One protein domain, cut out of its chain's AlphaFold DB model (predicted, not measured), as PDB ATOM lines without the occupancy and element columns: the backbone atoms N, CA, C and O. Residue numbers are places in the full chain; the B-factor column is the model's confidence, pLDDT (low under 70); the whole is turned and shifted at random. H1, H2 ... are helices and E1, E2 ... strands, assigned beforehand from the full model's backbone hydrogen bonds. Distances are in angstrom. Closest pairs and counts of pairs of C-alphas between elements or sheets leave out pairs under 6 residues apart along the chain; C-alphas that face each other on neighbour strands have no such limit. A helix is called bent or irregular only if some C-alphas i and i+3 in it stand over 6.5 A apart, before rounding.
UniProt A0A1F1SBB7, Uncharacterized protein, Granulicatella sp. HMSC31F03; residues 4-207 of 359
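AT A GLANCE: This is residues 4 to 207 of the 359 residues of an uncharacterized protein of Granulicatella sp. HMSC31F03 (UniProt A0A1F1SBB7). A strongly twisted sheet of seven strands makes the core of a three-layered domain, helices on both faces of the sheet: H1 and H5 cross the strands and H6 covers E6 on one face, while H2 packs on the other with its residues 58 to 64. H3 sits beside H2, away from the sheet, and H4 lies at the E5 end of the domain. The printed part has 204 residues, with six named helices and seven named strands in the order H1 E1 E2 E3 H2 H3 E4 H4 E5 H5 H6 E6 E7. The sheet runs E5 E4 E3 E2 E1 E6 E7 and is mixed; the class is mixed, helices and strands. The whole is compact, with a radius of gyration of the C-alphas of 16.9 A, and spans 47 by 43 by 32 A.

HOW THE PARTS SIT: H1, residues 4 to 17, is on the sheet and runs across its strands at a height of 9.5 A; it is irregular, but only just, with C-alphas 7 and 10 6.50 A apart. E1, residues 25 to 30, E2, residues 36 to 44, and E3, residues 50 to 55, form a meander, each strand the antiparallel neighbour of the one before. E1 and E2 are a hairpin, with N 27 and O 40 within hydrogen-bond range at 2.8 A, and so are E2 and E3, with N 41 and O 53 at 2.9 A. H2, residues 58 to 75, is on the opposite face from H1, along the strands at 3 degrees to E2 on the local plane; its closest C-alpha to E3 is that of Leu 61, 5.9 A from that of Phe 55. H3, residues 83 to 86, is not on the sheet; it touches residues 67 to 71 of H2 alone, the closest C-alphas being those of Ser 67 and Ala 85, 5.0 A apart. E4, residues 92 to 98, is antiparallel to E3, with N 54 and O 92 at 2.8 A. H4, residues 104 to 112, touches no helix and only grazes the sheet with its residues 106 to 110. E5, residues 122 to 128, is an edge strand antiparallel to E4, with N 125 and O 95 at 2.8 A. H5, residues 141 to 155, lies over E3 and across the strands at a height of 7.6 A. It touches H1 at a steep tilt of 38 degrees, only just past shallow, the same way; their closest C-alphas are those of Leu 5 and Gln 148, 5.6 A apart. H6, residues 159 to 169, is on the same face as H1, over E6, residues 177 to 183, at a height of 7.5 A. E6 is the parallel neighbour of E1, with N 181 and O 28 at 2.8 A. E6 and E7, residues 190 to 198, are a hairpin, with N 182 and O 191 at 2.8 A; E7, the other edge strand, bends by 76 degrees at residue 194. Every O i to N i+4 pair is within hydrogen-bond range in H2, H4 and H5; H1 has 8 of 10, H6 has 6 of 7, and H3 is too short for such a pair.

IN THESE COORDINATES: H1 begins at C-alpha 4, (40.790, 14.678, 25.798), and is 20.7 A long, as is H5. H2 measures 25.6 A, E2 24.2 A and E7 20.5 A. E7 ends at C-alpha 198, (24.901, 24.871, -2.989).

THE WHOLE: The C-alphas farthest apart are those of Val 78 and Lys 186, at 48.7 A. The printed part has no cut. The link from E5 to H5, residues 129 to 140, is long. The mean pLDDT of the printed part is 82.6, and 38 residues are under 70, among them residues 70 to 88 and 131 to 138.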
ATOM      1  N   GLU A   4      40.120  14.154  26.994       81.69
ATOM      2  CA  GLU A   4      40.790  14.678  25.798       81.69
ATOM      3  C   GLU A   4      39.940  15.715  25.051       81.69
ATOM      4  O   GLU A   4      40.469  16.725  24.597       81.69
ATOM      5  N   LEU A   5      38.616  15.522  24.949       86.12
ATOM      6  CA  LEU A   5      37.749  16.509  24.293       86.12
ATOM      7  C   LEU A   5      37.770  17.842  25.058       86.12
ATOM      8  O   LEU A   5      38.027  18.894  24.475       86.12
ATOM      9  N   TYR A   6      37.575  17.784  26.377       85.25
ATOM     10  CA  TYR A   6      37.544  18.965  27.242       85.25
ATOM     11  C   TYR A   6      38.911  19.655  27.387       85.25
ATOM     12  O   TYR A   6      38.956  20.835  27.726       85.25
ATOM     13  N   GLN A   7      40.016  18.977  27.060       86.81
ATOM     14  CA  GLN A   7      41.346  19.589  26.937       86.81
ATOM     15  C   GLN A   7      41.541  20.336  25.607       86.81
ATOM     16  O   GLN A   7      42.233  21.355  25.568       86.81
ATOM     17  N   LEU A   8      40.934  19.860  24.516       90.75
ATOM     18  CA  LEU A   8      41.062  20.481  23.194       90.75
ATOM     19  C   LEU A   8      40.157  21.712  23.022       90.75
ATOM     20  O   LEU A   8      40.536  22.664  22.337       90.75
ATOM     21  N   ILE A   9      38.983  21.727  23.655       90.88
ATOM     22  CA  ILE A   9      37.987  22.805  23.517       90.88
ATOM     23  C   ILE A   9      38.531  24.203  23.883       90.88
ATOM     24  O   ILE A   9      38.356  25.122  23.079       90.88
ATOM     25  N   PRO A  10      39.249  24.409  25.009       90.12
ATOM     26  CA  PRO A  10      39.854  25.708  25.320       90.12
ATOM     27  C   PRO A  10      40.837  26.198  24.247       90.12
ATOM     28  O   PRO A  10      40.907  27.394  23.944       90.12
ATOM     29  N   LEU A  11      41.606  25.276  23.658       92.62
ATOM     30  CA  LEU A  11      42.549  25.592  22.585       92.62
ATOM     31  C   LEU A  11      41.796  26.023  21.326       92.62
ATOM     32  O   LEU A  11      42.186  27.001  20.680       92.62
ATOM     33  N   LEU A  12      40.704  25.320  21.007       92.56
ATOM     34  CA  LEU A  12      39.857  25.622  19.861       92.56
ATOM     35  C   LEU A  12      39.235  27.011  20.011       92.56
ATOM     36  O   LEU A  12      39.400  27.838  19.115       92.56
ATOM     37  N   LEU A  13      38.640  27.312  21.170       90.56
ATOM     38  CA  LEU A  13      38.088  28.633  21.487       90.56
ATOM     39  C   LEU A  13      39.116  29.745  21.246       90.56
ATOM     40  O   LEU A  13      38.848  30.718  20.538       90.56
ATOM     41  N   LYS A  14      40.332  29.584  21.788       90.00
ATOM     42  CA  LYS A  14      41.421  30.558  21.619       90.00
ATOM     43  C   LYS A  14      41.793  30.753  20.150       90.00
ATOM     44  O   LYS A  14      42.096  31.874  19.743       90.00
ATOM     45  N   LYS A  15      41.818  29.680  19.357       91.19
ATOM     46  CA  LYS A  15      42.175  29.737  17.935       91.19
ATOM     47  C   LYS A  15      41.073  30.399  17.107       91.19
ATOM     48  O   LYS A  15      41.402  31.254  16.286       91.19
ATOM     49  N   VAL A  16      39.804  30.081  17.371       89.06
ATOM     50  CA  VAL A  16      38.633  30.648  16.681       89.06
ATOM     51  C   VAL A  16      38.469  32.138  16.983       89.06
ATOM     52  O   VAL A  16      38.258  32.929  16.064       89.06
ATOM     53  N   LYS A  17      38.631  32.556  18.246       86.94
ATOM     54  CA  LYS A  17      38.531  33.972  18.645       86.94
ATOM     55  C   LYS A  17      39.580  34.873  17.992       86.94
ATOM     56  O   LYS A  17      39.337  36.063  17.827       86.94
ATOM     57  N   LYS A  18      40.724  34.317  17.580       88.62
ATOM     58  CA  LYS A  18      41.730  35.048  16.793       88.62
ATOM     59  C   LYS A  18      41.295  35.307  15.348       88.62
ATOM     60  O   LYS A  18      41.855  36.193  14.716       88.62
ATOM     61  N   GLN A  19      40.320  34.559  14.830       86.94
ATOM     62  CA  GLN A  19      39.844  34.684  13.450       86.94
ATOM     63  C   GLN A  19      38.723  35.720  13.362       86.94
ATOM     64  O   GLN A  19      37.566  35.381  13.113       86.94
ATOM     65  N   THR A  20      39.036  36.986  13.623       80.31
ATOM     66  CA  THR A  20      38.043  38.076  13.662       80.31
ATOM     67  C   THR A  20      37.389  38.345  12.304       80.31
ATOM     68  O   THR A  20      36.254  38.803  12.259       80.31
ATOM     69  N   GLU A  21      38.067  38.008  11.204       79.38
ATOM     70  CA  GLU A  21      37.572  38.165   9.828       79.38
ATOM     71  C   GLU A  21      36.578  37.080   9.377       79.38
ATOM     72  O   GLU A  21      35.922  37.220   8.343       79.38
ATOM     73  N   LEU A  22      36.463  35.988  10.135       81.38
ATOM     74  CA  LEU A  22      35.562  34.887   9.816       81.38
ATOM     75  C   LEU A  22      34.190  35.132  10.448       81.38
ATOM     76  O   LEU A  22      34.095  35.158  11.678       81.38
ATOM     77  N   LYS A  23      33.162  35.297   9.610       83.00
ATOM     78  CA  LYS A  23      31.739  35.369   9.993       83.00
ATOM     79  C   LYS A  23      31.083  33.979   9.937       83.00
ATOM     80  O   LYS A  23      31.786  32.976  10.048       83.00
ATOM     81  N   ASN A  24      29.766  33.934   9.734       87.81
ATOM     82  CA  ASN A  24      29.000  32.710   9.527       87.81
ATOM     83  C   ASN A  24      29.450  32.036   8.224       87.81
ATOM     84  O   ASN A  24      29.450  32.665   7.163       87.81
ATOM     85  N   ALA A  25      29.889  30.780   8.306       91.19
ATOM     86  CA  ALA A  25      30.371  30.036   7.145       91.19
ATOM     87  C   ALA A  25      30.302  28.523   7.369       91.19
ATOM     88  O   ALA A  25      30.754  28.019   8.399       91.19
ATOM     89  N   ALA A  26      29.800  27.808   6.363       94.19
ATOM     90  CA  ALA A  26      29.789  26.354   6.314       94.19
ATOM     91  C   ALA A  26      30.942  25.821   5.449       94.19
ATOM     92  O   ALA A  26      31.299  26.390   4.411       94.19
ATOM     93  N   PHE A  27      31.518  24.697   5.870       96.19
ATOM     94  CA  PHE A  27      32.654  24.059   5.217       96.19
ATOM     95  C   PHE A  27      32.441  22.553   5.092       96.19
ATOM     96  O   PHE A  27      32.211  21.873   6.092       96.19
ATOM     97  N   ALA A  28      32.616  22.014   3.887       97.56
ATOM     98  CA  ALA A  28      32.632  20.578   3.630       97.56
ATOM     99  C   ALA A  28      34.067  20.054   3.549       97.56
ATOM    100  O   ALA A  28      34.885  20.561   2.780       97.56
ATOM    101  N   PHE A  29      34.366  18.990   4.293       98.12
ATOM    102  CA  PHE A  29      35.677  18.345   4.297       98.12
ATOM    103  C   PHE A  29      35.587  17.051   3.495       98.12
ATOM    104  O   PHE A  29      35.099  16.036   3.994       98.12
ATOM    105  N   GLN A  30      36.049  17.070   2.246       97.25
ATOM    106  CA  GLN A  30      36.020  15.905   1.359       97.25
ATOM    107  C   GLN A  30      37.398  15.272   1.214       97.25
ATOM    108  O   GLN A  30      38.413  15.952   1.238       97.25
ATOM    109  N   ASN A  31      37.466  13.955   1.045       95.38
ATOM    110  CA  ASN A  31      38.732  13.315   0.691       95.38
ATOM    111  C   ASN A  31      39.123  13.625  -0.775       95.38
ATOM    112  O   ASN A  31      38.366  14.232  -1.532       95.38
ATOM    113  N   LYS A  32      40.283  13.120  -1.210       91.69
ATOM    114  CA  LYS A  32      40.766  13.240  -2.600       91.69
ATOM    115  C   LYS A  32      39.819  12.679  -3.665       91.69
ATOM    116  O   LYS A  32      39.908  13.078  -4.816       91.69
ATOM    117  N   THR A  33      38.936  11.749  -3.300       93.19
ATOM    118  CA  THR A  33      37.953  11.164  -4.225       93.19
ATOM    119  C   THR A  33      36.659  11.979  -4.291       93.19
ATOM    120  O   THR A  33      35.708  11.541  -4.926       93.19
ATOM    121  N   GLY A  34      36.580  13.123  -3.600       91.56
ATOM    122  CA  GLY A  34      35.389  13.972  -3.544       91.56
ATOM    123  C   GLY A  34      34.319  13.520  -2.545       91.56
ATOM    124  O   GLY A  34      33.281  14.164  -2.434       91.56
ATOM    125  N   ALA A  35      34.556  12.448  -1.782       94.69
ATOM    126  CA  ALA A  35      33.614  11.971  -0.777       94.69
ATOM    127  C   ALA A  35      33.712  12.827   0.492       94.69
ATOM    128  O   ALA A  35      34.738  12.799   1.189       94.69
ATOM    129  N   VAL A  36      32.636  13.551   0.802       95.31
ATOM    130  CA  VAL A  36      32.520  14.367   2.017       95.31
ATOM    131  C   VAL A  36      32.582  13.475   3.258       95.31
ATOM    132  O   VAL A  36      32.028  12.376   3.291       95.31
ATOM    133  N   LYS A  37      33.338  13.910   4.267       95.44
ATOM    134  CA  LYS A  37      33.578  13.171   5.515       95.44
ATOM    135  C   LYS A  37      32.887  13.785   6.720       95.44
ATOM    136  O   LYS A  37      32.634  13.056   7.679       95.44
ATOM    137  N   PHE A  38      32.696  15.096   6.697       97.19
ATOM    138  CA  PHE A  38      31.962  15.873   7.685       97.19
ATOM    139  C   PHE A  38      31.826  17.313   7.188       97.19
ATOM    140  O   PHE A  38      32.542  17.738   6.272       97.19
ATOM    141  N   PHE A  39      30.945  18.051   7.846       97.75
ATOM    142  CA  PHE A  39      30.805  19.486   7.719       97.75
ATOM    143  C   PHE A  39      31.146  20.160   9.045       97.75
ATOM    144  O   PHE A  39      30.965  19.594  10.127       97.75
ATOM    145  N   PHE A  40      31.660  21.375   8.932       96.62
ATOM    146  CA  PHE A  40      31.882  22.289  10.038       96.62
ATOM    147  C   PHE A  40      31.217  23.609   9.683       96.62
ATOM    148  O   PHE A  40      31.484  24.170   8.621       96.62
ATOM    149  N   LEU A  41      30.363  24.087  10.571       94.38
ATOM    150  CA  LEU A  41      29.741  25.393  10.486       94.38
ATOM    151  C   LEU A  41      30.196  26.200  11.696       94.38
ATOM    152  O   LEU A  41      30.228  25.714  12.825       94.38
ATOM    153  N   ILE A  42      30.585  27.436  11.436       92.19
ATOM    154  CA  ILE A  42      30.831  28.429  12.470       92.19
ATOM    155  C   ILE A  42      29.766  29.502  12.352       92.19
ATOM    156  O   ILE A  42      29.523  30.002  11.255       92.19
ATOM    157  N   GLU A  43      29.179  29.870  13.482       88.62
ATOM    158  CA  GLU A  43      28.262  30.996  13.582       88.62
ATOM    159  C   GLU A  43      28.752  31.983  14.636       88.62
ATOM    160  O   GLU A  43      29.246  31.610  15.704       88.62
ATOM    161  N   LYS A  44      28.670  33.260  14.277       82.50
ATOM    162  CA  LYS A  44      29.057  34.428  15.056       82.50
ATOM    163  C   LYS A  44      27.997  35.502  14.857       82.50
ATOM    164  O   LYS A  44      28.165  36.398  14.028       82.50
ATOM    165  N   ASN A  45      26.916  35.406  15.620       65.12
ATOM    166  CA  ASN A  45      25.811  36.361  15.526       65.12
ATOM    167  C   ASN A  45      26.138  37.670  16.273       65.12
ATOM    168  O   ASN A  45      25.846  38.758  15.784       65.12
ATOM    169  N   GLN A  46      26.850  37.578  17.400       61.31
ATOM    170  CA  GLN A  46      27.414  38.703  18.158       61.31
ATOM    171  C   GLN A  46      28.839  38.365  18.637       61.31
ATOM    172  O   GLN A  46      29.228  37.197  18.611       61.31
ATOM    173  N   PRO A  47      29.650  39.332  19.125       51.12
ATOM    174  CA  PRO A  47      31.003  39.058  19.631       51.12
ATOM    175  C   PRO A  47      31.075  38.002  20.747       51.12
ATOM    176  O   PRO A  47      32.159  37.476  21.010       51.12
ATOM    177  N   GLN A  48      29.949  37.729  21.413       53.19
ATOM    178  CA  GLN A  48      29.821  36.764  22.508       53.19
ATOM    179  C   GLN A  48      29.081  35.477  22.099       53.19
ATOM    180  O   GLN A  48      29.235  34.472  22.779       53.19
ATOM    181  N   ASP A  49      28.393  35.460  20.951       71.50
ATOM    182  CA  ASP A  49      27.639  34.301  20.458       71.50
ATOM    183  C   ASP A  49      28.446  33.538  19.416       71.50
ATOM    184  O   ASP A  49      28.203  33.632  18.212       71.50
ATOM    185  N   LEU A  50      29.456  32.809  19.894       86.44
ATOM    186  CA  LEU A  50      30.199  31.860  19.075       86.44
ATOM    187  C   LEU A  50      29.597  30.462  19.225       86.44
ATOM    188  O   LEU A  50      29.692  29.865  20.301       86.44
ATOM    189  N   ARG A  51      29.086  29.916  18.119       89.50
ATOM    190  CA  ARG A  51      28.642  28.522  18.007       89.50
ATOM    191  C   ARG A  51      29.513  27.778  17.001       89.50
ATOM    192  O   ARG A  51      29.810  28.278  15.913       89.50
ATOM    193  N   LEU A  52      29.961  26.588  17.388       94.31
ATOM    194  CA  LEU A  52      30.699  25.665  16.530       94.31
ATOM    195  C   LEU A  52      29.846  24.423  16.315       94.31
ATOM    196  O   LEU A  52      29.548  23.705  17.264       94.31
ATOM    197  N   LEU A  53      29.481  24.174  15.068       94.31
ATOM    198  CA  LEU A  53      28.513  23.159  14.690       94.31
ATOM    199  C   LEU A  53      29.193  22.097  13.823       94.31
ATOM    200  O   LEU A  53      29.935  22.402  12.881       94.31
ATOM    201  N   PHE A  54      28.963  20.834  14.164       96.19
ATOM    202  CA  PHE A  54      29.601  19.681  13.541       96.19
ATOM    203  C   PHE A  54      28.551  18.714  13.009       96.19
ATOM    204  O   PHE A  54      27.739  18.194  13.775       96.19
ATOM    205  N   PHE A  55      28.636  18.399  11.717       95.75
ATOM    206  CA  PHE A  55      27.670  17.530  11.043       95.75
ATOM    207  C   PHE A  55      28.373  16.395  10.302       95.75
ATOM    208  O   PHE A  55      29.425  16.580   9.683       95.75
ATOM    209  N   LYS A  56      27.821  15.185  10.359       94.56
ATOM    210  CA  LYS A  56      28.397  13.992   9.716       94.56
ATOM    211  C   LYS A  56      28.181  13.988   8.207       94.56
ATOM    212  O   LYS A  56      28.987  13.400   7.484       94.56
ATOM    213  N   ASN A  57      27.117  14.627   7.738       93.44
ATOM    214  CA  ASN A  57      26.720  14.688   6.338       93.44
ATOM    215  C   ASN A  57      25.959  15.997   6.049       93.44
ATOM    216  O   ASN A  57      25.751  16.813   6.944       93.44
ATOM    217  N   GLU A  58      25.603  16.196   4.780       93.62
ATOM    218  CA  GLU A  58      24.923  17.407   4.305       93.62
ATOM    219  C   GLU A  58      23.480  17.487   4.812       93.62
ATOM    220  O   GLU A  58      23.014  18.563   5.162       93.62
ATOM    221  N   GLU A  59      22.801  16.344   4.935       90.44
ATOM    222  CA  GLU A  59      21.436  16.272   5.456       90.44
ATOM    223  C   GLU A  59      21.340  16.824   6.885       90.44
ATOM    224  O   GLU A  59      20.410  17.564   7.189       90.44
ATOM    225  N   GLU A  60      22.303  16.509   7.760       91.50
ATOM    226  CA  GLU A  60      22.352  17.042   9.128       91.50
ATOM    227  C   GLU A  60      22.542  18.573   9.150       91.50
ATOM    228  O   GLU A  60      21.864  19.253   9.922       91.50
ATOM    229  N   LEU A  61      23.405  19.119   8.280       91.81
ATOM    230  CA  LEU A  61      23.599  20.570   8.117       91.81
ATOM    231  C   LEU A  61      22.303  21.250   7.658       91.81
ATOM    232  O   LEU A  61      21.858  22.225   8.260       91.81
ATOM    233  N   VAL A  62      21.677  20.703   6.620       88.12
ATOM    234  CA  VAL A  62      20.432  21.220   6.046       88.12
ATOM    235  C   VAL A  62      19.304  21.151   7.078       88.12
ATOM    236  O   VAL A  62      18.595  22.121   7.310       88.12
ATOM    237  N   ARG A  63      19.180  20.054   7.816       86.00
ATOM    238  CA  ARG A  63      18.235  19.929   8.934       86.00
ATOM    239  C   ARG A  63      18.411  21.002  10.012       86.00
ATOM    240  O   ARG A  63      17.421  21.545  10.501       86.00
ATOM    241  N   TYR A  64      19.655  21.328  10.362       86.00
ATOM    242  CA  TYR A  64      19.956  22.434  11.267       86.00
ATOM    243  C   TYR A  64      19.527  23.786  10.675       86.00
ATOM    244  O   TYR A  64      18.806  24.532  11.333       86.00
ATOM    245  N   ARG A  65      19.871  24.068   9.409       83.88
ATOM    246  CA  ARG A  65      19.454  25.293   8.702       83.88
ATOM    247  C   ARG A  65      17.943  25.459   8.637       83.88
ATOM    248  O   ARG A  65      17.440  26.559   8.847       83.88
ATOM    249  N   LEU A  66      17.217  24.373   8.380       78.62
ATOM    250  CA  LEU A  66      15.761  24.392   8.388       78.62
ATOM    251  C   LEU A  66      15.227  24.791   9.761       78.62
ATOM    252  O   LEU A  66      14.340  25.632   9.846       78.62
ATOM    253  N   SER A  67      15.767  24.185  10.819       76.81
ATOM    254  CA  SER A  67      15.385  24.500  12.193       76.81
ATOM    255  C   SER A  67      15.598  25.980  12.505       76.81
ATOM    256  O   SER A  67      14.656  26.640  12.928       76.81
ATOM    257  N   GLU A  68      16.790  26.519  12.230       77.62
ATOM    258  CA  GLU A  68      17.094  27.942  12.445       77.62
ATOM    259  C   GLU A  68      16.157  28.851  11.642       77.62
ATOM    260  O   GLU A  68      15.642  29.821  12.185       77.62
ATOM    261  N   ARG A  69      15.851  28.511  10.384       73.00
ATOM    262  CA  ARG A  69      14.910  29.281   9.557       73.00
ATOM    263  C   ARG A  69      13.481  29.245  10.097       73.00
ATOM    264  O   ARG A  69      12.771  30.242  10.026       73.00
ATOM    265  N   LEU A  70      13.036  28.099  10.608       66.19
ATOM    266  CA  LEU A  70      11.714  27.971  11.224       66.19
ATOM    267  C   LEU A  70      11.626  28.769  12.531       66.19
ATOM    268  O   LEU A  70      10.579  29.359  12.786       66.19
ATOM    269  N   VAL A  71      12.714  28.817  13.310       64.25
ATOM    270  CA  VAL A  71      12.822  29.642  14.526       64.25
ATOM    271  C   VAL A  71      12.879  31.132  14.179       64.25
ATOM    272  O   VAL A  71      12.144  31.921  14.753       64.25
ATOM    273  N   SER A  72      13.664  31.550  13.184       61.31
ATOM    274  CA  SER A  72      13.739  32.968  12.808       61.31
ATOM    275  C   SER A  72      12.407  33.485  12.257       61.31
ATOM    276  O   SER A  72      11.987  34.592  12.576       61.31
ATOM    277  N   MET A  73      11.709  32.664  11.464       53.16
ATOM    278  CA  MET A  73      10.353  32.973  11.007       53.16
ATOM    279  C   MET A  73       9.345  33.040  12.161       53.16
ATOM    280  O   MET A  73       8.329  33.715  12.013       53.16
ATOM    281  N   SER A  74       9.585  32.350  13.285       48.59
ATOM    282  CA  SER A  74       8.767  32.530  14.486       48.59
ATOM    283  C   SER A  74       9.146  33.787  15.259       48.59
ATOM    284  O   SER A  74       8.242  34.550  15.566       48.59
ATOM    285  N   ASP A  75      10.434  34.056  15.486       43.66
ATOM    286  CA  ASP A  75      10.915  35.190  16.292       43.66
ATOM    287  C   ASP A  75      10.583  36.557  15.666       43.66
ATOM    288  O   ASP A  75      10.307  37.523  16.379       43.66
ATOM    289  N   GLU A  76      10.575  36.656  14.331       39.34
ATOM    290  CA  GLU A  76      10.185  37.880  13.612       39.34
ATOM    291  C   GLU A  76       8.679  38.191  13.711       39.34
ATOM    292  O   GLU A  76       8.265  39.316  13.424       39.34
ATOM    293  N   VAL A  77       7.859  37.220  14.129       34.53
ATOM    294  CA  VAL A  77       6.393  37.338  14.200       34.53
ATOM    295  C   VAL A  77       5.877  37.238  15.646       34.53
ATOM    296  O   VAL A  77       4.872  37.867  15.968       34.53
ATOM    297  N   VAL A  78       6.559  36.507  16.538       34.69
ATOM    298  CA  VAL A  78       6.144  36.199  17.920       34.69
ATOM    299  C   VAL A  78       7.386  35.924  18.780       34.69
ATOM    300  O   VAL A  78       8.196  35.067  18.448       34.69
ATOM    301  N   GLY A  79       7.537  36.607  19.915       33.91
ATOM    302  CA  GLY A  79       8.698  36.475  20.810       33.91
ATOM    303  C   GLY A  79       8.772  35.186  21.648       33.91
ATOM    304  O   GLY A  79       9.114  35.284  22.825       33.91
ATOM    305  N   GLU A  80       8.448  34.011  21.096       39.28
ATOM    306  CA  GLU A  80       8.571  32.717  21.791       39.28
ATOM    307  C   GLU A  80       9.173  31.609  20.902       39.28
ATOM    308  O   GLU A  80       8.753  31.388  19.764       39.28
ATOM    309  N   GLU A  81      10.135  30.868  21.472       43.41
ATOM    310  CA  GLU A  81      10.817  29.727  20.852       43.41
ATOM    311  C   GLU A  81       9.829  28.580  20.569       43.41
ATOM    312  O   GLU A  81       9.180  28.091  21.492       43.41
ATOM    313  N   LYS A  82       9.731  28.097  19.317       54.28
ATOM    314  CA  LYS A  82       8.921  26.913  18.951       54.28
ATOM    315  C   LYS A  82       9.713  25.617  19.205       54.28
ATOM    316  O   LYS A  82      10.579  25.288  18.382       54.28
ATOM    317  N   PRO A  83       9.442  24.840  20.278       53.78
ATOM    318  CA  PRO A  83      10.215  23.640  20.625       53.78
ATOM    319  C   PRO A  83      10.233  22.599  19.497       53.78
ATOM    320  O   PRO A  83      11.179  21.823  19.362       53.78
ATOM    321  N   GLU A  84       9.210  22.611  18.643       53.78
ATOM    322  CA  GLU A  84       9.032  21.676  17.540       53.78
ATOM    323  C   GLU A  84      10.030  21.894  16.396       53.78
ATOM    324  O   GLU A  84      10.395  20.947  15.699       53.78
ATOM    325  N   ALA A  85      10.515  23.127  16.199       60.38
ATOM    326  CA  ALA A  85      11.523  23.420  15.181       60.38
ATOM    327  C   ALA A  85      12.883  22.804  15.543       60.38
ATOM    328  O   ALA A  85      13.630  22.373  14.658       60.38
ATOM    329  N   PHE A  86      13.207  22.708  16.835       63.66
ATOM    330  CA  PHE A  86      14.451  22.103  17.314       63.66
ATOM    331  C   PHE A  86      14.520  20.596  17.029       63.66
ATOM    332  O   PHE A  86      15.616  20.057  16.900       63.66
ATOM    333  N   TRP A  87      13.382  19.922  16.820       63.56
ATOM    334  CA  TRP A  87      13.330  18.486  16.504       63.56
ATOM    335  C   TRP A  87      13.978  18.122  15.174       63.56
ATOM    336  O   TRP A  87      14.428  16.988  14.983       63.56
ATOM    337  N   PHE A  88      14.033  19.072  14.241       69.62
ATOM    338  CA  PHE A  88      14.706  18.844  12.972       69.62
ATOM    339  C   PHE A  88      16.214  18.798  13.132       69.62
ATOM    340  O   PHE A  88      16.852  18.114  12.336       69.62
ATOM    341  N   ARG A  89      16.776  19.479  14.142       78.25
ATOM    342  CA  ARG A  89      18.225  19.613  14.300       78.25
ATOM    343  C   ARG A  89      18.877  18.246  14.397       78.25
ATOM    344  O   ARG A  89      18.388  17.319  15.038       78.25
ATOM    345  N   LYS A  90      20.028  18.145  13.749       85.56
ATOM    346  CA  LYS A  90      20.964  17.035  13.877       85.56
ATOM    347  C   LYS A  90      22.371  17.601  13.905       85.56
ATOM    348  O   LYS A  90      22.586  18.737  13.502       85.56
ATOM    349  N   GLY A  91      23.314  16.811  14.396       90.31
ATOM    350  CA  GLY A  91      24.689  17.246  14.602       90.31
ATOM    351  C   GLY A  91      24.998  17.558  16.059       90.31
ATOM    352  O   GLY A  91      24.287  17.139  16.972       90.31
ATOM    353  N   ILE A  92      26.130  18.223  16.264       90.75
ATOM    354  CA  ILE A  92      26.663  18.550  17.585       90.75
ATOM    355  C   ILE A  92      27.046  20.020  17.603       90.75
ATOM    356  O   ILE A  92      27.740  20.487  16.698       90.75
ATOM    357  N   GLU A  93      26.640  20.716  18.651       89.69
ATOM    358  CA  GLU A  93      26.977  22.108  18.903       89.69
ATOM    359  C   GLU A  93      27.962  22.228  20.065       89.69
ATOM    360  O   GLU A  93      27.889  21.494  21.050       89.69
ATOM    361  N   ILE A  94      28.888  23.177  19.943       90.19
ATOM    362  CA  ILE A  94      29.641  23.731  21.065       90.19
ATOM    363  C   ILE A  94      29.363  25.231  21.115       90.19
ATOM    364  O   ILE A  94      29.808  25.974  20.233       90.19
ATOM    365  N   GLN A  95      28.675  25.666  22.166       87.38
ATOM    366  CA  GLN A  95      28.463  27.071  22.493       87.38
ATOM    367  C   GLN A  95      29.394  27.476  23.635       87.38
ATOM    368  O   GLN A  95      29.683  26.679  24.525       87.38
ATOM    369  N   PHE A  96      29.877  28.716  23.624       86.69
ATOM    370  CA  PHE A  96      30.675  29.263  24.720       86.69
ATOM    371  C   PHE A  96      29.894  30.352  25.439       86.69
ATOM    372  O   PHE A  96      29.595  31.384  24.849       86.69
ATOM    373  N   VAL A  97      29.594  30.118  26.712       84.75
ATOM    374  CA  VAL A  97      28.733  30.975  27.534       84.75
ATOM    375  C   VAL A  97      29.540  31.548  28.698       84.75
ATOM    376  O   VAL A  97      30.559  30.972  29.104       84.75
ATOM    377  N   LYS A  98      29.156  32.716  29.229       86.31
ATOM    378  CA  LYS A  98      29.890  33.330  30.344       86.31
ATOM    379  C   LYS A  98      29.879  32.404  31.542       86.31
ATOM    380  O   LYS A  98      28.854  31.859  31.927       86.31
ATOM    381  N   ARG A  99      31.020  32.321  32.221       85.31
ATOM    382  CA  ARG A  99      31.140  31.516  33.438       85.31
ATOM    383  C   ARG A  99      30.126  31.893  34.532       85.31
ATOM    384  O   ARG A  99      29.792  31.041  35.339       85.31
ATOM    385  N   SER A 100      29.672  33.147  34.583       84.75
ATOM    386  CA  SER A 100      28.679  33.623  35.561       84.75
ATOM    387  C   SER A 100      27.288  33.011  35.393       84.75
ATOM    388  O   SER A 100      26.470  33.167  36.287       84.75
ATOM    389  N   GLU A 101      27.018  32.382  34.252       82.75
ATOM    390  CA  GLU A 101      25.731  31.753  33.940       82.75
ATOM    391  C   GLU A 101      25.690  30.276  34.365       82.75
ATOM    392  O   GLU A 101      24.655  29.646  34.216       82.75
ATOM    393  N   PHE A 102      26.793  29.742  34.907       81.31
ATOM    394  CA  PHE A 102      26.887  28.360  35.382       81.31
ATOM    395  C   PHE A 102      26.784  28.286  36.904       81.31
ATOM    396  O   PHE A 102      27.429  29.070  37.614       81.31
ATOM    397  N   ASP A 103      26.060  27.291  37.403       85.12
ATOM    398  CA  ASP A 103      25.996  26.980  38.827       85.12
ATOM    399  C   ASP A 103      27.202  26.144  39.315       85.12
ATOM    400  O   ASP A 103      28.081  25.720  38.553       85.12
ATOM    401  N   GLU A 104      27.305  25.948  40.635       82.81
ATOM    402  CA  GLU A 104      28.409  25.189  41.236       82.81
ATOM    403  C   GLU A 104      28.435  23.715  40.805       82.81
ATOM    404  O   GLU A 104      29.525  23.153  40.654       82.81
ATOM    405  N   GLY A 105      27.269  23.105  40.583       85.25
ATOM    406  CA  GLY A 105      27.130  21.719  40.148       85.25
ATOM    407  C   GLY A 105      27.619  21.525  38.716       85.25
ATOM    408  O   GLY A 105      28.427  20.631  38.457       85.25
ATOM    409  N   GLU A 106      27.225  22.408  37.801       83.38
ATOM    410  CA  GLU A 106      27.688  22.414  36.412       83.38
ATOM    411  C   GLU A 106      29.196  22.692  36.327       83.38
ATOM    412  O   GLU A 106      29.934  22.041  35.577       83.38
ATOM    413  N   MET A 107      29.699  23.619  37.155       83.75
ATOM    414  CA  MET A 107      31.134  23.860  37.284       83.75
ATOM    415  C   MET A 107      31.882  22.617  37.781       83.75
ATOM    416  O   MET A 107      32.977  22.332  37.289       83.75
ATOM    417  N   GLU A 108      31.342  21.884  38.754       85.12
ATOM    418  CA  GLU A 108      31.966  20.664  39.267       85.12
ATOM    419  C   GLU A 108      31.933  19.532  38.235       85.12
ATOM    420  O   GLU A 108      32.950  18.872  38.015       85.12
ATOM    421  N   TYR A 109      30.826  19.379  37.510       84.19
ATOM    422  CA  TYR A 109      30.715  18.448  36.391       84.19
ATOM    423  C   TYR A 109      31.794  18.712  35.328       84.19
ATOM    424  O   TYR A 109      32.527  17.799  34.934       84.19
ATOM    425  N   LEU A 110      31.987  19.970  34.915       84.12
ATOM    426  CA  LEU A 110      33.029  20.334  33.948       84.12
ATOM    427  C   LEU A 110      34.441  20.016  34.461       84.12
ATOM    428  O   LEU A 110      35.271  19.510  33.697       84.12
ATOM    429  N   LYS A 111      34.722  20.251  35.750       86.38
ATOM    430  CA  LYS A 111      36.004  19.854  36.361       86.38
ATOM    431  C   LYS A 111      36.192  18.339  36.329       86.38
ATOM    432  O   LYS A 111      37.266  17.885  35.937       86.38
ATOM    433  N   GLN A 112      35.167  17.561  36.680       85.12
ATOM    434  CA  GLN A 112      35.212  16.094  36.642       85.12
ATOM    435  C   GLN A 112      35.475  15.567  35.226       85.12
ATOM    436  O   GLN A 112      36.254  14.630  35.036       85.12
ATOM    437  N   LYS A 113      34.888  16.207  34.206       82.38
ATOM    438  CA  LYS A 113      35.150  15.893  32.793       82.38
ATOM    439  C   LYS A 113      36.532  16.360  32.311       82.38
ATOM    440  O   LYS A 113      36.942  15.964  31.222       82.38
ATOM    441  N   GLY A 114      37.280  17.119  33.117       85.12
ATOM    442  CA  GLY A 114      38.662  17.536  32.855       85.12
ATOM    443  C   GLY A 114      38.819  18.939  32.263       85.12
ATOM    444  O   GLY A 114      39.906  19.270  31.791       85.12
ATOM    445  N   TYR A 115      37.769  19.764  32.269       86.56
ATOM    446  CA  TYR A 115      37.839  21.140  31.781       86.56
ATOM    447  C   TYR A 115      38.490  22.076  32.821       86.56
ATOM    448  O   TYR A 115      38.139  22.028  34.006       86.56
ATOM    449  N   PRO A 116      39.403  22.983  32.421       87.31
ATOM    450  CA  PRO A 116      40.035  23.928  33.339       87.31
ATOM    451  C   PRO A 116      39.098  25.104  33.677       87.31
ATOM    452  O   PRO A 116      39.248  26.211  33.165       87.31
ATOM    453  N   VAL A 117      38.130  24.879  34.572       85.88
ATOM    454  CA  VAL A 117      37.116  25.883  34.965       85.88
ATOM    455  C   VAL A 117      37.734  27.095  35.682       85.88
ATOM    456  O   VAL A 117      37.286  28.235  35.524       85.88
ATOM    457  N   LYS A 118      38.791  26.884  36.479       85.56
ATOM    458  CA  LYS A 118      39.424  27.955  37.263       85.56
ATOM    459  C   LYS A 118      40.113  28.966  36.339       85.56
ATOM    460  O   LYS A 118      41.073  28.639  35.654       85.56
ATOM    461  N   GLY A 119      39.645  30.214  36.373       81.88
ATOM    462  CA  GLY A 119      40.193  31.314  35.567       81.88
ATOM    463  C   GLY A 119      39.631  31.403  34.143       81.88
ATOM    464  O   GLY A 119      39.964  32.345  33.425       81.88
ATOM    465  N   ALA A 120      38.752  30.478  33.744       84.88
ATOM    466  CA  ALA A 120      38.021  30.580  32.488       84.88
ATOM    467  C   ALA A 120      37.019  31.746  32.546       84.88
ATOM    468  O   ALA A 120      36.303  31.910  33.537       84.88
ATOM    469  N   ARG A 121      36.985  32.565  31.486       87.31
ATOM    470  CA  ARG A 121      35.980  33.633  31.312       87.31
ATOM    471  C   ARG A 121      34.666  33.089  30.756       87.31
ATOM    472  O   ARG A 121      33.599  33.570  31.119       87.31
ATOM    473  N   GLU A 122      34.770  32.079  29.904       88.12
ATOM    474  CA  GLU A 122      33.653  31.392  29.266       88.12
ATOM    475  C   GLU A 122      33.849  29.884  29.403       88.12
ATOM    476  O   GLU A 122      34.986  29.389  29.430       88.12
ATOM    477  N   LEU A 123      32.734  29.175  29.491       87.00
ATOM    478  CA  LEU A 123      32.659  27.730  29.623       87.00
ATOM    479  C   LEU A 123      31.871  27.152  28.438       87.00
ATOM    480  O   LEU A 123      30.980  27.825  27.916       87.00
ATOM    481  N   PRO A 124      32.225  25.947  27.966       87.50
ATOM    482  CA  PRO A 124      31.534  25.322  26.857       87.50
ATOM    483  C   PRO A 124      30.252  24.633  27.326       87.50
ATOM    484  O   PRO A 124      30.268  23.898  28.313       87.50
ATOM    485  N   ILE A 125      29.191  24.789  26.545       84.62
ATOM    486  CA  ILE A 125      28.030  23.902  26.524       84.62
ATOM    487  C   ILE A 125      28.170  23.051  25.266       84.62
ATOM    488  O   ILE A 125      28.406  23.588  24.182       84.62
ATOM    489  N   ILE A 126      28.115  21.727  25.415       84.75
ATOM    490  CA  ILE A 126      28.225  20.790  24.295       84.75
ATOM    491  C   ILE A 126      26.920  20.016  24.201       84.75
ATOM    492  O   ILE A 126      26.624  19.227  25.095       84.75
ATOM    493  N   SER A 127      26.193  20.210  23.109       80.88
ATOM    494  CA  SER A 127      24.858  19.644  22.916       80.88
ATOM    495  C   SER A 127      24.842  18.712  21.711       80.88
ATOM    496  O   SER A 127      25.346  19.056  20.639       80.88
ATOM    497  N   SER A 128      24.271  17.516  21.876       84.44
ATOM    498  CA  SER A 128      23.925  16.648  20.746       84.44
ATOM    499  C   SER A 128      22.485  16.898  20.334       84.44
ATOM    500  O   SER A 128      21.573  16.747  21.135       84.44
ATOM    501  N   PHE A 129      22.268  17.190  19.056       79.94
ATOM    502  CA  PHE A 129      20.926  17.235  18.471       79.94
ATOM    503  C   PHE A 129      20.496  15.872  17.908       79.94
ATOM    504  O   PHE A 129      19.427  15.711  17.320       79.94
ATOM    505  N   ASN A 130      21.351  14.851  18.019       73.81
ATOM    506  CA  ASN A 130      21.066  13.555  17.413       73.81
ATOM    507  C   ASN A 130      19.996  12.779  18.181       73.81
ATOM    508  O   ASN A 130      19.314  11.952  17.564       73.81
ATOM    509  N   GLU A 131      19.810  13.076  19.469       62.16
ATOM    510  CA  GLU A 131      18.773  12.480  20.303       62.16
ATOM    511  C   GLU A 131      17.542  13.397  20.389       62.16
ATOM    512  O   GLU A 131      17.678  14.570  20.719       62.16
ATOM    513  N   PRO A 132      16.338  12.890  20.072       47.59
ATOM    514  CA  PRO A 132      15.137  13.714  19.929       47.59
ATOM    515  C   PRO A 132      14.580  14.318  21.234       47.59
ATOM    516  O   PRO A 132      13.613  15.068  21.160       47.59
ATOM    517  N   PHE A 133      15.162  14.028  22.403       47.62
ATOM    518  CA  PHE A 133      14.573  14.381  23.707       47.62
ATOM    519  C   PHE A 133      15.521  14.984  24.728       47.62
ATOM    520  O   PHE A 133      15.077  15.381  25.799       47.62
ATOM    521  N   ASP A 134      16.800  15.080  24.400       44.72
ATOM    522  CA  ASP A 134      17.784  15.581  25.335       44.72
ATOM    523  C   ASP A 134      18.731  16.498  24.566       44.72
ATOM    524  O   ASP A 134      19.826  16.124  24.147       44.72
ATOM    525  N   LEU A 135      18.298  17.753  24.411       40.19
ATOM    526  CA  LEU A 135      19.172  18.861  24.000       40.19
ATOM    527  C   LEU A 135      20.435  18.951  24.890       40.19
ATOM    528  O   LEU A 135      21.420  19.588  24.510       40.19
ATOM    529  N   PHE A 136      20.415  18.265  26.043       44.06
ATOM    530  CA  PHE A 136      21.454  18.219  27.062       44.06
ATOM    531  C   PHE A 136      21.975  16.799  27.384       44.06
ATOM    532  O   PHE A 136      22.690  16.646  28.374       44.06
ATOM    533  N   ALA A 137      21.672  15.762  26.583       54.44
ATOM    534  CA  ALA A 137      22.228  14.421  26.822       54.44
ATOM    535  C   ALA A 137      23.756  14.432  26.723       54.44
ATOM    536  O   ALA A 137      24.346  15.021  25.809       54.44
ATOM    537  N   ASP A 138      24.394  13.680  27.623       66.12
ATOM    538  CA  ASP A 138      25.816  13.363  27.540       66.12
ATOM    539  C   ASP A 138      26.136  12.775  26.150       66.12
ATOM    540  O   ASP A 138      25.514  11.814  25.692       66.12
ATOM    541  N   LEU A 139      27.164  13.317  25.487       77.56
ATOM    542  CA  LEU A 139      27.607  12.816  24.186       77.56
ATOM    543  C   LEU A 139      27.930  11.315  24.228       77.56
ATOM    544  O   LEU A 139      28.714  10.842  25.063       77.56
ATOM    545  N   LYS A 140      27.457  10.570  23.225       85.94
ATOM    546  CA  LYS A 140      27.868   9.174  23.022       85.94
ATOM    547  C   LYS A 140      29.359   9.098  22.720       85.94
ATOM    548  O   LYS A 140      29.942   9.982  22.094       85.94
ATOM    549  N   LYS A 141      29.992   7.962  23.033       85.94
ATOM    550  CA  LYS A 141      31.421   7.733  22.732       85.94
ATOM    551  C   LYS A 141      31.777   8.014  21.263       85.94
ATOM    552  O   LYS A 141      32.826   8.587  20.983       85.94
ATOM    553  N   SER A 142      30.905   7.631  20.332       88.62
ATOM    554  CA  SER A 142      31.083   7.860  18.892       88.62
ATOM    555  C   SER A 142      31.022   9.344  18.510       88.62
ATOM    556  O   SER A 142      31.768   9.781  17.636       88.62
ATOM    557  N   GLU A 143      30.181  10.122  19.186       89.81
ATOM    558  CA  GLU A 143      30.056  11.572  19.030       89.81
ATOM    559  C   GLU A 143      31.263  12.290  19.621       89.81
ATOM    560  O   GLU A 143      31.864  13.118  18.944       89.81
ATOM    561  N   ILE A 144      31.712  11.881  20.811       89.06
ATOM    562  CA  ILE A 144      32.962  12.364  21.411       89.06
ATOM    563  C   ILE A 144      34.126  12.155  20.434       89.06
ATOM    564  O   ILE A 144      34.832  13.107  20.108       89.06
ATOM    565  N   THR A 145      34.297  10.941  19.895       91.44
ATOM    566  CA  THR A 145      35.359  10.648  18.915       91.44
ATOM    567  C   THR A 145      35.227  11.491  17.644       91.44
ATOM    568  O   THR A 145      36.229  11.924  17.070       91.44
ATOM    569  N   PHE A 146      34.001  11.743  17.188       93.50
ATOM    570  CA  PHE A 146      33.738  12.577  16.021       93.50
ATOM    571  C   PHE A 146      34.137  14.042  16.254       93.50
ATOM    572  O   PHE A 146      34.900  14.590  15.455       93.50
ATOM    573  N   VAL A 147      33.705  14.646  17.365       92.88
ATOM    574  CA  VAL A 147      34.038  16.034  17.730       92.88
ATOM    575  C   VAL A 147      35.533  16.184  17.980       92.88
ATOM    576  O   VAL A 147      36.143  17.130  17.484       92.88
ATOM    577  N   GLN A 148      36.151  15.228  18.680       92.50
ATOM    578  CA  GLN A 148      37.599  15.200  18.885       92.50
ATOM    579  C   GLN A 148      38.335  15.196  17.549       92.50
ATOM    580  O   GLN A 148      39.209  16.027  17.331       92.50
ATOM    581  N   ARG A 149      37.938  14.321  16.614       93.12
ATOM    582  CA  ARG A 149      38.553  14.239  15.285       93.12
ATOM    583  C   ARG A 149      38.497  15.572  14.548       93.12
ATOM    584  O   ARG A 149      39.506  15.966  13.965       93.12
ATOM    585  N   ILE A 150      37.344  16.242  14.535       95.44
ATOM    586  CA  ILE A 150      37.206  17.531  13.845       95.44
ATOM    587  C   ILE A 150      38.006  18.604  14.576       95.44
ATOM    588  O   ILE A 150      38.775  19.320  13.946       95.44
ATOM    589  N   THR A 151      37.918  18.660  15.902       95.00
ATOM    590  CA  THR A 151      38.681  19.606  16.723       95.00
ATOM    591  C   THR A 151      40.188  19.466  16.502       95.00
ATOM    592  O   THR A 151      40.871  20.471  16.328       95.00
ATOM    593  N   THR A 152      40.718  18.243  16.422       94.38
ATOM    594  CA  THR A 152      42.130  18.000  16.087       94.38
ATOM    595  C   THR A 152      42.483  18.545  14.705       94.38
ATOM    596  O   THR A 152      43.525  19.175  14.553       94.38
ATOM    597  N   VAL A 153      41.617  18.354  13.702       96.19
ATOM    598  CA  VAL A 153      41.811  18.946  12.367       96.19
ATOM    599  C   VAL A 153      41.815  20.471  12.458       96.19
ATOM    600  O   VAL A 153      42.707  21.106  11.911       96.19
ATOM    601  N   LEU A 154      40.877  21.077  13.182       95.62
ATOM    602  CA  LEU A 154      40.824  22.531  13.337       95.62
ATOM    603  C   LEU A 154      42.030  23.079  14.118       95.62
ATOM    604  O   LEU A 154      42.447  24.206  13.884       95.62
ATOM    605  N   LEU A 155      42.625  22.321  15.035       95.94
ATOM    606  CA  LEU A 155      43.791  22.764  15.808       95.94
ATOM    607  C   LEU A 155      45.132  22.564  15.096       95.94
ATOM    608  O   LEU A 155      46.125  23.163  15.513       95.94
ATOM    609  N   GLN A 156      45.165  21.763  14.032       95.44
ATOM    610  CA  GLN A 156      46.372  21.501  13.258       95.44
ATOM    611  C   GLN A 156      46.944  22.800  12.663       95.44
ATOM    612  O   GLN A 156      46.225  23.648  12.127       95.44
ATOM    613  N   GLU A 157      48.264  22.952  12.748       94.12
ATOM    614  CA  GLU A 157      48.985  24.075  12.146       94.12
ATOM    615  C   GLU A 157      48.773  24.128  10.622       94.12
ATOM    616  O   GLU A 157      48.778  23.085   9.961       94.12
ATOM    617  N   GLY A 158      48.557  25.329  10.074       93.75
ATOM    618  CA  GLY A 158      48.285  25.554   8.647       93.75
ATOM    619  C   GLY A 158      46.806  25.457   8.238       93.75
ATOM    620  O   GLY A 158      46.403  25.997   7.207       93.75
ATOM    621  N   ASN A 159      45.963  24.784   9.032       96.81
ATOM    622  CA  ASN A 159      44.586  24.505   8.612       96.81
ATOM    623  C   ASN A 159      43.677  25.743   8.663       96.81
ATOM    624  O   ASN A 159      42.799  25.901   7.816       96.81
ATOM    625  N   TRP A 160      43.879  26.658   9.615       95.06
ATOM    626  CA  TRP A 160      43.064  27.877   9.671       95.06
ATOM    627  C   TRP A 160      43.340  28.816   8.499       95.06
ATOM    628  O   TRP A 160      42.400  29.428   8.003       95.06
ATOM    629  N   GLU A 161      44.577  28.889   8.002       94.81
ATOM    630  CA  GLU A 161      44.899  29.648   6.793       94.81
ATOM    631  C   GLU A 161      44.077  29.154   5.592       94.81
ATOM    632  O   GLU A 161      43.555  29.953   4.814       94.81
ATOM    633  N   GLU A 162      43.902  27.839   5.464       96.62
ATOM    634  CA  GLU A 162      43.098  27.225   4.404       96.62
ATOM    635  C   GLU A 162      41.590  27.436   4.600       96.62
ATOM    636  O   GLU A 162      40.885  27.732   3.632       96.62
ATOM    637  N   ILE A 163      41.090  27.381   5.840       95.31
ATOM    638  CA  ILE A 163      39.690  27.716   6.163       95.31
ATOM    639  C   ILE A 163      39.388  29.170   5.794       95.31
ATOM    640  O   ILE A 163      38.375  29.444   5.156       95.31
ATOM    641  N   LEU A 164      40.278  30.105   6.129       92.94
ATOM    642  CA  LEU A 164      40.109  31.519   5.790       92.94
ATOM    643  C   LEU A 164      40.130  31.752   4.275       92.94
ATOM    644  O   LEU A 164      39.312  32.514   3.758       92.94
ATOM    645  N   LYS A 165      41.014  31.064   3.537       93.50
ATOM    646  CA  LYS A 165      41.001  31.083   2.064       93.50
ATOM    647  C   LYS A 165      39.662  30.594   1.520       93.50
ATOM    648  O   LYS A 165      39.090  31.244   0.652       93.50
ATOM    649  N   ALA A 166      39.154  29.475   2.033       93.12
ATOM    650  CA  ALA A 166      37.863  28.920   1.639       93.12
ATOM    651  C   ALA A 166      36.696  29.870   1.977       93.12
ATOM    652  O   ALA A 166      35.796  30.055   1.158       93.12
ATOM    653  N   ALA A 167      36.732  30.530   3.136       90.69
ATOM    654  CA  ALA A 167      35.703  31.471   3.575       90.69
ATOM    655  C   ALA A 167      35.611  32.716   2.681       90.69
ATOM    656  O   ALA A 167      34.521  33.239   2.460       90.69
ATOM    657  N   LYS A 168      36.745  33.188   2.142       88.62
ATOM    658  CA  LYS A 168      36.785  34.333   1.213       88.62
ATOM    659  C   LYS A 168      36.046  34.048  -0.098       88.62
ATOM    660  O   LYS A 168      35.471  34.967  -0.672       88.62
ATOM    661  N   VAL A 169      36.025  32.791  -0.547       85.19
ATOM    662  CA  VAL A 169      35.307  32.383  -1.767       85.19
ATOM    663  C   VAL A 169      33.793  32.359  -1.556       85.19
ATOM    664  O   VAL A 169      33.062  32.754  -2.456       85.19
ATOM    665  N   LEU A 170      33.326  31.983  -0.358       81.12
ATOM    666  CA  LEU A 170      31.898  31.866  -0.017       81.12
ATOM    667  C   LEU A 170      31.126  33.194  -0.076       81.12
ATOM    668  O   LEU A 170      29.911  33.215   0.067       81.12
ATOM    669  N   LYS A 171      31.823  34.332  -0.202       70.00
ATOM    670  CA  LYS A 171      31.258  35.692  -0.106       70.00
ATOM    671  C   LYS A 171      30.387  35.940   1.145       70.00
ATOM    672  O   LYS A 171      29.722  36.967   1.205       70.00
ATOM    673  N   GLN A 172      30.427  35.045   2.144       62.91
ATOM    674  CA  GLN A 172      29.851  35.130   3.499       62.91
ATOM    675  C   GLN A 172      28.396  35.653   3.594       62.91
ATOM    676  O   GLN A 172      28.003  36.167   4.638       62.91
ATOM    677  N   LYS A 173      27.614  35.572   2.509       57.75
ATOM    678  CA  LYS A 173      26.208  36.018   2.420       57.75
ATOM    679  C   LYS A 173      25.280  34.974   1.792       57.75
ATOM    680  O   LYS A 173      24.080  35.196   1.712       57.75
ATOM    681  N   GLU A 174      25.836  33.874   1.299       64.75
ATOM    682  CA  GLU A 174      25.087  32.794   0.666       64.75
ATOM    683  C   GLU A 174      24.826  31.717   1.729       64.75
ATOM    684  O   GLU A 174      25.637  30.814   1.904       64.75
ATOM    685  N   GLU A 175      23.742  31.873   2.499       69.12
ATOM    686  CA  GLU A 175      23.423  31.006   3.653       69.12
ATOM    687  C   GLU A 175      23.229  29.529   3.280       69.12
ATOM    688  O   GLU A 175      23.558  28.663   4.088       69.12
ATOM    689  N   ASP A 176      22.801  29.266   2.040       83.81
ATOM    690  CA  ASP A 176      22.565  27.929   1.479       83.81
ATOM    691  C   ASP A 176      23.793  27.368   0.729       83.81
ATOM    692  O   ASP A 176      23.660  26.532  -0.170       83.81
ATOM    693  N   PHE A 177      24.995  27.889   0.987       91.38
ATOM    694  CA  PHE A 177      26.226  27.436   0.342       91.38
ATOM    695  C   PHE A 177      27.304  27.103   1.373       91.38
ATOM    696  O   PHE A 177      27.434  27.730   2.425       91.38
ATOM    697  N   TYR A 178      28.174  26.164   1.006       94.31
ATOM    698  CA  TYR A 178      29.378  25.839   1.763       94.31
ATOM    699  C   TYR A 178      30.621  25.838   0.877       94.31
ATOM    700  O   TYR A 178      30.583  25.501  -0.312       94.31
ATOM    701  N   SER A 179      31.763  26.175   1.473       95.19
ATOM    702  CA  SER A 179      33.064  26.046   0.813       95.19
ATOM    703  C   SER A 179      33.627  24.639   0.961       95.19
ATOM    704  O   SER A 179      33.433  23.977   1.981       95.19
ATOM    705  N   VAL A 180      34.376  24.179  -0.040       96.88
ATOM    706  CA  VAL A 180      34.914  22.813  -0.056       96.88
ATOM    707  C   VAL A 180      36.412  22.798   0.245       96.88
ATOM    708  O   VAL A 180      37.212  23.496  -0.385       96.88
ATOM    709  N   LEU A 181      36.794  21.944   1.193       98.06
ATOM    710  CA  LEU A 181      38.167  21.665   1.598       98.06
ATOM    711  C   LEU A 181      38.511  20.210   1.255       98.06
ATOM    712  O   LEU A 181      37.759  19.290   1.580       98.06
ATOM    713  N   GLU A 182      39.670  19.984   0.639       97.56
ATOM    714  CA  GLU A 182      40.266  18.648   0.590       97.56
ATOM    715  C   GLU A 182      40.843  18.317   1.969       97.56
ATOM    716  O   GLU A 182      41.599  19.099   2.535       97.56
ATOM    717  N   TYR A 183      40.503  17.147   2.495       97.19
ATOM    718  CA  TYR A 183      40.886  16.646   3.804       97.19
ATOM    719  C   TYR A 183      41.712  15.366   3.677       97.19
ATOM    720  O   TYR A 183      41.251  14.331   3.180       97.19
ATOM    721  N   ASN A 184      42.937  15.407   4.204       95.50
ATOM    722  CA  ASN A 184      43.785  14.233   4.324       95.50
ATOM    723  C   ASN A 184      43.554  13.535   5.671       95.50
ATOM    724  O   ASN A 184      43.988  13.996   6.726       95.50
ATOM    725  N   GLN A 185      42.921  12.362   5.638       89.94
ATOM    726  CA  GLN A 185      42.624  11.591   6.849       89.94
ATOM    727  C   GLN A 185      43.861  11.142   7.632       89.94
ATOM    728  O   GLN A 185      43.755  10.983   8.850       89.94
ATOM    729  N   LYS A 186      45.003  10.922   6.968       91.19
ATOM    730  CA  LYS A 186      46.237  10.462   7.618       91.19
ATOM    731  C   LYS A 186      46.961  11.619   8.297       91.19
ATOM    732  O   LYS A 186      47.263  11.529   9.478       91.19
ATOM    733  N   THR A 187      47.197  12.706   7.565       93.56
ATOM    734  CA  THR A 187      47.985  13.847   8.063       93.56
ATOM    735  C   THR A 187      47.153  14.900   8.787       93.56
ATOM    736  O   THR A 187      47.718  15.814   9.371       93.56
ATOM    737  N   LYS A 188      45.819  14.810   8.716       95.00
ATOM    738  CA  LYS A 188      44.859  15.803   9.232       95.00
ATOM    739  C   LYS A 188      44.971  17.196   8.601       95.00
ATOM    740  O   LYS A 188      44.263  18.106   9.018       95.00
ATOM    741  N   GLN A 189      45.806  17.342   7.576       96.25
ATOM    742  CA  GLN A 189      45.951  18.566   6.798       96.25
ATOM    743  C   GLN A 189      44.740  18.778   5.895       96.25
ATOM    744  O   GLN A 189      44.149  17.807   5.398       96.25
ATOM    745  N   ILE A 190      44.411  20.045   5.668       97.81
ATOM    746  CA  ILE A 190      43.375  20.446   4.722       97.81
ATOM    747  C   ILE A 190      43.923  21.393   3.668       97.81
ATOM    748  O   ILE A 190      44.964  22.010   3.856       97.81
ATOM    749  N   LYS A 191      43.217  21.491   2.548       97.56
ATOM    750  CA  LYS A 191      43.533  22.418   1.466       97.56
ATOM    751  C   LYS A 191      42.244  23.002   0.914       97.56
ATOM    752  O   LYS A 191      41.339  22.252   0.551       97.56
ATOM    753  N   SER A 192      42.163  24.325   0.821       96.44
ATOM    754  CA  SER A 192      41.060  24.990   0.134       96.44
ATOM    755  C   SER A 192      41.066  24.611  -1.338       96.44
ATOM    756  O   SER A 192      42.090  24.706  -2.016       96.44
ATOM    757  N   LEU A 193      39.909  24.181  -1.838       96.19
ATOM    758  CA  LEU A 193      39.731  23.906  -3.260       96.19
ATOM    759  C   LEU A 193      39.295  25.142  -4.046       96.19
ATOM    760  O   LEU A 193      39.198  25.073  -5.265       96.19
ATOM    761  N   GLY A 194      39.041  26.266  -3.370       93.56
ATOM    762  CA  GLY A 194      38.610  27.498  -4.025       93.56
ATOM    763  C   GLY A 194      37.232  27.399  -4.688       93.56
ATOM    764  O   GLY A 194      36.935  28.186  -5.579       93.56
ATOM    765  N   ILE A 195      36.411  26.430  -4.274       93.56
ATOM    766  CA  ILE A 195      35.067  26.194  -4.809       93.56
ATOM    767  C   ILE A 195      34.026  26.243  -3.694       93.56
ATOM    768  O   ILE A 195      34.302  25.874  -2.547       93.56
ATOM    769  N   THR A 196      32.816  26.640  -4.070       93.94
ATOM    770  CA  THR A 196      31.609  26.571  -3.248       93.94
ATOM    771  C   THR A 196      30.623  25.593  -3.875       93.94
ATOM    772  O   THR A 196      30.679  25.311  -5.076       93.94
ATOM    773  N   ARG A 197      29.734  25.033  -3.059       93.69
ATOM    774  CA  ARG A 197      28.600  24.226  -3.515       93.69
ATOM    775  C   ARG A 197      27.340  24.708  -2.820       93.69
ATOM    776  O   ARG A 197      27.404  25.121  -1.666       93.69
ATOM    777  N   LYS A 198      26.228  24.647  -3.548       92.25
ATOM    778  CA  LYS A 198      24.901  24.871  -2.989       92.25
ATOM    779  C   LYS A 198      24.494  23.644  -2.182       92.25
ATOM    780  O   LYS A 198      24.716  22.525  -2.646       92.25
ATOM    781  N   GLU A 199      23.915  23.877  -1.016       90.50
ATOM    782  CA  GLU A 199      23.304  22.852  -0.183       90.50
ATOM    783  C   GLU A 199      22.154  22.155  -0.916       90.50
ATOM    784  O   GLU A 199      21.449  22.749  -1.745       90.50
ATOM    785  N   MET A 200      21.958  20.872  -0.611       89.12
ATOM    786  CA  MET A 200      20.749  20.163  -1.020       89.12
ATOM    787  C   MET A 200      19.495  20.862  -0.469       89.12
ATOM    788  O   MET A 200      19.477  21.375   0.647       89.12
ATOM    789  N   SER A 201      18.423  20.868  -1.255       81.50
ATOM    790  CA  SER A 201      17.156  21.478  -0.845       81.50
ATOM    791  C   SER A 201      16.409  20.589   0.159       81.50
ATOM    792  O   SER A 201      16.486  19.360   0.078       81.50
ATOM    793  N   PHE A 202      15.650  21.187   1.085       74.88
ATOM    794  CA  PHE A 202      14.899  20.456   2.121       74.88
ATOM    795  C   PHE A 202      13.943  19.402   1.538       74.88
ATOM    796  O   PHE A 202      13.787  18.323   2.105       74.88
ATOM    797  N   ASP A 203      13.354  19.679   0.372       67.88
ATOM    798  CA  ASP A 203      12.448  18.785  -0.364       67.88
ATOM    799  C   ASP A 203      13.141  17.558  -0.982       67.88
ATOM    800  O   ASP A 203      12.482  16.662  -1.508       67.88
ATOM    801  N   THR A 204      14.468  17.473  -0.921       78.38
ATOM    802  CA  THR A 204      15.204  16.276  -1.345       78.38
ATOM    803  C   THR A 204      15.363  15.259  -0.213       78.38
ATOM    804  O   THR A 204      15.552  14.074  -0.492       78.38
ATOM    805  N   ILE A 205      15.193  15.677   1.047       73.38
ATOM    806  CA  ILE A 205      15.243  14.804   2.225       73.38
ATOM    807  C   ILE A 205      13.897  14.085   2.342       73.38
ATOM    808  O   ILE A 205      12.876  14.717   2.600       73.38
ATOM    809  N   GLU A 206      13.872  12.765   2.141       67.56
ATOM    810  CA  GLU A 206      12.619  11.990   2.080       67.56
ATOM    811  C   GLU A 206      11.749  12.145   3.321       67.56
ATOM    812  O   GLU A 206      10.543  12.329   3.192       67.56
ATOM    813  N   GLU A 207      12.361  12.140   4.505       65.50
ATOM    814  CA  GLU A 207      11.631  12.348   5.753       65.50
ATOM    815  C   GLU A 207      11.018  13.757   5.819       65.50
ATOM    816  O   GLU A 207       9.980  13.906   6.439       65.50
TER     817      GLU A 207